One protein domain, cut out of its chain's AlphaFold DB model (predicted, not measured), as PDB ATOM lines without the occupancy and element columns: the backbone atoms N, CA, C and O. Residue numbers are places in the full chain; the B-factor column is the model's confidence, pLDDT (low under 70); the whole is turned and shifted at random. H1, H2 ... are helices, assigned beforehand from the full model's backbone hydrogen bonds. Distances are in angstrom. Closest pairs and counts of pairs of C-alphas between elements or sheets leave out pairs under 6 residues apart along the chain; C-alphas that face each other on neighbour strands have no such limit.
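AT A GLANCE: This is residues 203 to 254 of the 363 residues of an uncharacterized protein of Crassostrea gigas (UniProt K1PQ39). Two equally long helices, H1 and H2, are set steeply to each other and touch through residues 216 to 220 of H1; residues 203 to 214 run beside H1 and fold back into it, and a tail, residues 248 to 254, sticks out. The 52 printed residues hold three named helices, H1, H2, H3 in order: all helix, only just compact, close to loose, radius of gyration of the C-alphas 11.6 A, spans 37 by 24 by 18 A.

IN THESE COORDINATES: After residues 203 to 214, find C-alpha 215 at (-4.924, 21.370, 16.692), where H1, residues 215 to 226, begins its 16.3 A. H2, residues 234 to 245, runs 16.4 A; H3, residues 247 to 250, ends at C-alpha 250, (-4.710, 12.341, 32.722).

HOW THE PARTS SIT: H1 and H2 touch, their closest C-alphas, Lys 216 and Phe 241, 6.6 A apart. They run opposite ways at 68 degrees, only just a steep tilt. H2 and H3 meet only through their link; H1 and H3 are apart. In H1 and H2 every O i to N i+4 pair is within hydrogen-bond range; H3 is too short for one.

THE WHOLE: The farthest C-alphas, Asp 229 and Ala 254, are 36.7 A apart. The printed part has no cut and no long link; pLDDT is under 70 at residues 210 to 211 and 253 to 254.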
ATOM      1  N   SER A 203      -4.630   7.741  22.680       92.44
ATOM      2  CA  SER A 203      -3.270   7.408  23.134       92.44
ATOM      3  C   SER A 203      -2.362   6.931  22.000       92.44
ATOM      4  O   SER A 203      -1.143   7.021  22.081       92.44
ATOM      5  N   LYS A 204      -2.960   6.426  20.915       92.81
ATOM      6  CA  LYS A 204      -2.249   5.882  19.753       92.81
ATOM      7  C   LYS A 204      -1.959   6.941  18.689       92.81
ATOM      8  O   LYS A 204      -1.311   6.615  17.686       92.81
ATOM      9  N   LEU A 205      -2.466   8.161  18.870       90.69
ATOM     10  CA  LEU A 205      -2.284   9.262  17.934       90.69
ATOM     11  C   LEU A 205      -0.906   9.898  18.108       90.69
ATOM     12  O   LEU A 205      -0.340   9.951  19.194       90.69
ATOM     13  N   SER A 206      -0.366  10.396  17.003       83.19
ATOM     14  CA  SER A 206       0.900  11.124  16.971       83.19
ATOM     15  C   SER A 206       0.633  12.520  16.422       83.19
ATOM     16  O   SER A 206       0.327  12.666  15.237       83.19
ATOM     17  N   PHE A 207       0.681  13.526  17.292       79.44
ATOM     18  CA  PHE A 207       0.424  14.928  16.966       79.44
ATOM     19  C   PHE A 207       1.180  15.848  17.933       79.44
ATOM     20  O   PHE A 207       1.578  15.428  19.021       79.44
ATOM     21  N   THR A 208       1.335  17.107  17.533       74.69
ATOM     22  CA  THR A 208       1.837  18.191  18.384       74.69
ATOM     23  C   THR A 208       0.713  19.203  18.561       74.69
ATOM     24  O   THR A 208       0.094  19.591  17.570       74.69
ATOM     25  N   ILE A 209       0.442  19.600  19.805       73.69
ATOM     26  CA  ILE A 209      -0.434  20.738  20.098       73.69
ATOM     27  C   ILE A 209       0.397  22.003  19.936       73.69
ATOM     28  O   ILE A 209       1.374  22.211  20.654       73.69
ATOM     29  N   GLU A 210       0.013  22.833  18.983       67.69
ATOM     30  CA  GLU A 210       0.609  24.136  18.741       67.69
ATOM     31  C   GLU A 210      -0.593  25.075  18.755       67.69
ATOM     32  O   GLU A 210      -1.422  24.946  17.870       67.69
ATOM     33  N   ASN A 211      -0.742  25.942  19.770       65.81
ATOM     34  CA  ASN A 211      -1.913  26.816  20.002       65.81
ATOM     35  C   ASN A 211      -2.137  27.875  18.885       65.81
ATOM     36  O   ASN A 211      -2.277  29.068  19.147       65.81
ATOM     37  N   ASP A 212      -2.129  27.458  17.626       74.44
ATOM     38  CA  ASP A 212      -2.259  28.229  16.395       74.44
ATOM     39  C   ASP A 212      -3.660  28.092  15.775       74.44
ATOM     40  O   ASP A 212      -3.928  28.648  14.712       74.44
ATOM     41  N   GLY A 213      -4.554  27.360  16.450       76.50
ATOM     42  CA  GLY A 213      -5.925  27.103  16.022       76.50
ATOM     43  C   GLY A 213      -6.105  25.857  15.149       76.50
ATOM     44  O   GLY A 213      -7.247  25.509  14.855       76.50
ATOM     45  N   ASN A 214      -5.031  25.150  14.784       81.44
ATOM     46  CA  ASN A 214      -5.084  24.000  13.869       81.44
ATOM     47  C   ASN A 214      -5.038  22.637  14.580       81.44
ATOM     48  O   ASN A 214      -5.018  21.591  13.929       81.44
ATOM     49  N   ASP A 215      -5.058  22.608  15.914       84.25
ATOM     50  CA  ASP A 215      -4.924  21.370  16.692       84.25
ATOM     51  C   ASP A 215      -6.005  20.338  16.378       84.25
ATOM     52  O   ASP A 215      -5.712  19.146  16.268       84.25
ATOM     53  N   LYS A 216      -7.250  20.785  16.155       87.88
ATOM     54  CA  LYS A 216      -8.336  19.881  15.758       87.88
ATOM     55  C   LYS A 216      -8.010  19.191  14.433       87.88
ATOM     56  O   LYS A 216      -8.151  17.979  14.338       87.88
ATOM     57  N   GLU A 217      -7.527  19.926  13.434       89.56
ATOM     58  CA  GLU A 217      -7.169  19.359  12.129       89.56
ATOM     59  C   GLU A 217      -5.982  18.390  12.227       89.56
ATOM     60  O   GLU A 217      -6.024  17.305  11.640       89.56
ATOM     61  N   ARG A 218      -4.961  18.727  13.030       89.88
ATOM     62  CA  ARG A 218      -3.817  17.840  13.301       89.88
ATOM     63  C   ARG A 218      -4.258  16.525  13.941       89.88
ATOM     64  O   ARG A 218      -3.848  15.457  13.484       89.88
ATOM     65  N   ILE A 219      -5.110  16.591  14.968       90.81
ATOM     66  CA  ILE A 219      -5.646  15.405  15.654       90.81
ATOM     67  C   ILE A 219      -6.469  14.558  14.678       90.81
ATOM     68  O   ILE A 219      -6.252  13.350  14.595       90.81
ATOM     69  N   MET A 220      -7.356  15.178  13.892       91.81
ATOM     70  CA  MET A 220      -8.194  14.457  12.926       91.81
ATOM     71  C   MET A 220      -7.366  13.808  11.813       91.81
ATOM     72  O   MET A 220      -7.616  12.662  11.447       91.81
ATOM     73  N   THR A 221      -6.330  14.489  11.321       91.56
ATOM     74  CA  THR A 221      -5.410  13.926  10.324       91.56
ATOM     75  C   THR A 221      -4.647  12.735  10.903       91.56
ATOM     76  O   THR A 221      -4.568  11.686  10.266       91.56
ATOM     77  N   SER A 222      -4.147  12.851  12.138       93.31
ATOM     78  CA  SER A 222      -3.490  11.744  12.844       93.31
ATOM     79  C   SER A 222      -4.423  10.536  13.003       93.31
ATOM     80  O   SER A 222      -4.012   9.403  12.747       93.31
ATOM     81  N   LEU A 223      -5.693  10.776  13.353       93.94
ATOM     82  CA  LEU A 223      -6.715   9.740  13.514       93.94
ATOM     83  C   LEU A 223      -6.970   8.983  12.204       93.94
ATOM     84  O   LEU A 223      -6.868   7.757  12.189       93.94
ATOM     85  N   VAL A 224      -7.220   9.700  11.103       93.38
ATOM     86  CA  VAL A 224      -7.471   9.098   9.780       93.38
ATOM     87  C   VAL A 224      -6.251   8.321   9.279       93.38
ATOM     88  O   VAL A 224      -6.393   7.223   8.749       93.38
ATOM     89  N   CYS A 225      -5.038   8.845   9.477       92.56
ATOM     90  CA  CYS A 225      -3.817   8.141   9.082       92.56
ATOM     91  C   CYS A 225      -3.571   6.867   9.905       92.56
ATOM     92  O   CYS A 225      -3.051   5.886   9.373       92.56
ATOM     93  N   LYS A 226      -3.902   6.879  11.201       95.06
ATOM     94  CA  LYS A 226      -3.657   5.750  12.109       95.06
ATOM     95  C   LYS A 226      -4.724   4.660  11.997       95.06
ATOM     96  O   LYS A 226      -4.397   3.487  12.173       95.06
ATOM     97  N   PHE A 227      -5.966   5.044  11.705       95.06
ATOM     98  CA  PHE A 227      -7.131   4.161  11.671       95.06
ATOM     99  C   PHE A 227      -7.952   4.349  10.380       95.06
ATOM    100  O   PHE A 227      -9.118   4.737  10.453       95.06
ATOM    101  N   PRO A 228      -7.378   4.064   9.196       92.50
ATOM    102  CA  PRO A 228      -8.026   4.350   7.910       92.50
ATOM    103  C   PRO A 228      -9.324   3.561   7.683       92.50
ATOM    104  O   PRO A 228     -10.207   4.036   6.977       92.50
ATOM    105  N   ASP A 229      -9.447   2.383   8.301       95.25
ATOM    106  CA  ASP A 229     -10.594   1.481   8.139       95.25
ATOM    107  C   ASP A 229     -11.614   1.582   9.290       95.25
ATOM    108  O   ASP A 229     -12.552   0.791   9.363       95.25
ATOM    109  N   SER A 230     -11.412   2.497  10.244       93.44
ATOM    110  CA  SER A 230     -12.301   2.648  11.402       93.44
ATOM    111  C   SER A 230     -13.338   3.740  11.173       93.44
ATOM    112  O   SER A 230     -13.010   4.846  10.749       93.44
ATOM    113  N   GLU A 231     -14.588   3.446  11.520       93.12
ATOM    114  CA  GLU A 231     -15.665   4.432  11.530       93.12
ATOM    115  C   GLU A 231     -15.806   5.042  12.929       93.12
ATOM    116  O   GLU A 231     -15.990   4.328  13.917       93.12
ATOM    117  N   PHE A 232     -15.732   6.370  13.003       94.50
ATOM    118  CA  PHE A 232     -15.941   7.141  14.226       94.50
ATOM    119  C   PHE A 232     -17.192   7.999  14.069       94.50
ATOM    120  O   PHE A 232     -17.361   8.684  13.057       94.50
ATOM    121  N   SER A 233     -18.074   7.977  15.067       95.69
ATOM    122  CA  SER A 233     -19.195   8.912  15.103       95.69
ATOM    123  C   SER A 233     -18.702  10.327  15.410       95.69
ATOM    124  O   SER A 233     -17.614  10.511  15.951       95.69
ATOM    125  N   GLN A 234     -19.527  11.341  15.137       95.50
ATOM    126  CA  GLN A 234     -19.190  12.720  15.504       95.50
ATOM    127  C   GLN A 234     -18.895  12.860  17.009       95.50
ATOM    128  O   GLN A 234     -17.957  13.557  17.382       95.50
ATOM    129  N   MET A 235     -19.633  12.138  17.860       94.38
ATOM    130  CA  MET A 235     -19.399  12.138  19.306       94.38
ATOM    131  C   MET A 235     -18.055  11.496  19.677       94.38
ATOM    132  O   MET A 235     -17.371  11.998  20.562       94.38
ATOM    133  N   ASP A 236     -17.636  10.438  18.971       95.81
ATOM    134  CA  ASP A 236     -16.317   9.833  19.189       95.81
ATOM    135  C   ASP A 236     -15.195  10.804  18.810       95.81
ATOM    136  O   ASP A 236     -14.212  10.932  19.537       95.81
ATOM    137  N   LEU A 237     -15.353  11.528  17.696       95.38
ATOM    138  CA  LEU A 237     -14.388  12.541  17.265       95.38
ATOM    139  C   LEU A 237     -14.267  13.680  18.286       95.38
ATOM    140  O   LEU A 237     -13.154  14.125  18.579       95.38
ATOM    141  N   ASP A 238     -15.393  14.145  18.826       93.94
ATOM    142  CA  ASP A 238     -15.411  15.221  19.817       93.94
ATOM    143  C   ASP A 238     -14.816  14.765  21.161       93.94
ATOM    144  O   ASP A 238     -14.008  15.496  21.735       93.94
ATOM    145  N   ASP A 239     -15.097  13.535  21.610       93.50
ATOM    146  CA  ASP A 239     -14.458  12.944  22.794       93.50
ATOM    147  C   ASP A 239     -12.940  12.795  22.606       93.50
ATOM    148  O   ASP A 239     -12.165  13.196  23.472       93.50
ATOM    149  N   ILE A 240     -12.487  12.242  21.474       94.44
ATOM    150  CA  ILE A 240     -11.055  12.061  21.180       94.44
ATOM    151  C   ILE A 240     -10.337  13.412  21.177       94.44
ATOM    152  O   ILE A 240      -9.254  13.541  21.757       94.44
ATOM    153  N   PHE A 241     -10.940  14.428  20.556       92.25
ATOM    154  CA  PHE A 241     -10.407  15.786  20.563       92.25
ATOM    155  C   PHE A 241     -10.343  16.366  21.983       92.25
ATOM    156  O   PHE A 241      -9.314  16.935  22.361       92.25
ATOM    157  N   GLU A 242     -11.400  16.197  22.782       89.56
ATOM    158  CA  GLU A 242     -11.442  16.635  24.180       89.56
ATOM    159  C   GLU A 242     -10.319  15.979  24.999       89.56
ATOM    160  O   GLU A 242      -9.572  16.674  25.690       89.56
ATOM    161  N   ILE A 243     -10.153  14.658  24.879       89.81
ATOM    162  CA  ILE A 243      -9.127  13.875  25.584       89.81
ATOM    163  C   ILE A 243      -7.725  14.364  25.215       89.81
ATOM    164  O   ILE A 243      -6.902  14.609  26.096       89.81
ATOM    165  N   CYS A 244      -7.460  14.551  23.919       88.19
ATOM    166  CA  CYS A 244      -6.174  15.039  23.425       88.19
ATOM    167  C   CYS A 244      -5.864  16.452  23.936       88.19
ATOM    168  O   CYS A 244      -4.753  16.716  24.394       88.19
ATOM    169  N   SER A 245      -6.862  17.338  23.920       84.88
ATOM    170  CA  SER A 245      -6.734  18.727  24.380       84.88
ATOM    171  C   SER A 245      -6.548  18.834  25.897       84.88
ATOM    172  O   SER A 245      -5.996  19.810  26.395       84.88
ATOM    173  N   ARG A 246      -7.004  17.824  26.646       80.00
ATOM    174  CA  ARG A 246      -6.943  17.761  28.111       80.00
ATOM    175  C   ARG A 246      -5.947  16.718  28.624       80.00
ATOM    176  O   ARG A 246      -6.052  16.311  29.779       80.00
ATOM    177  N   LYS A 247      -4.954  16.319  27.815       79.81
ATOM    178  CA  LYS A 247      -3.918  15.334  28.196       79.81
ATOM    179  C   LYS A 247      -3.292  15.581  29.585       79.81
ATOM    180  O   LYS A 247      -3.143  14.595  30.307       79.81
ATOM    181  N   PRO A 248      -3.022  16.829  30.033       75.06
ATOM    182  CA  PRO A 248      -2.507  17.082  31.385       75.06
ATOM    183  C   PRO A 248      -3.415  16.601  32.530       75.06
ATOM    184  O   PRO A 248      -2.921  16.255  33.593       75.06
ATOM    185  N   LEU A 249      -4.738  16.507  32.340       73.69
ATOM    186  CA  LEU A 249      -5.643  16.007  33.391       73.69
ATOM    187  C   LEU A 249      -5.457  14.509  33.678       73.69
ATOM    188  O   LEU A 249      -5.817  14.032  34.760       73.69
ATOM    189  N   TYR A 250      -4.891  13.787  32.716       79.50
ATOM    190  CA  TYR A 250      -4.710  12.341  32.722       79.50
ATOM    191  C   TYR A 250      -3.237  11.949  32.909       79.50
ATOM    192  O   TYR A 250      -2.825  10.869  32.489       79.50
ATOM    193  N   CYS A 251      -2.419  12.824  33.501       73.75
ATOM    194  CA  CYS A 251      -1.050  12.484  33.875       73.75
ATOM    195  C   CYS A 251      -1.010  11.697  35.195       73.75
ATOM    196  O   CYS A 251      -1.967  11.697  35.985       73.75
ATOM    197  N   SER A 252       0.104  10.999  35.422       72.25
ATOM    198  CA  SER A 252       0.302  10.184  36.621       72.25
ATOM    199  C   SER A 252       0.265  11.043  37.889       72.25
ATOM    200  O   SER A 252       0.584  12.234  37.861       72.25
ATOM    201  N   TYR A 253      -0.066  10.446  39.038       65.62
ATOM    202  CA  TYR A 253       0.005  11.165  40.316       65.62
ATOM    203  C   TYR A 253       1.401  11.750  40.597       65.62
ATOM    204  O   TYR A 253       1.521  12.820  41.190       65.62
ATOM    205  N   ALA A 254       2.460  11.069  40.152       65.25
ATOM    206  CA  ALA A 254       3.833  11.541  40.307       65.25
ATOM    207  C   ALA A 254       4.112  12.802  39.478       65.25
ATOM    208  O   ALA A 254       4.830  13.684  39.942       65.25
TER     209      ALA A 254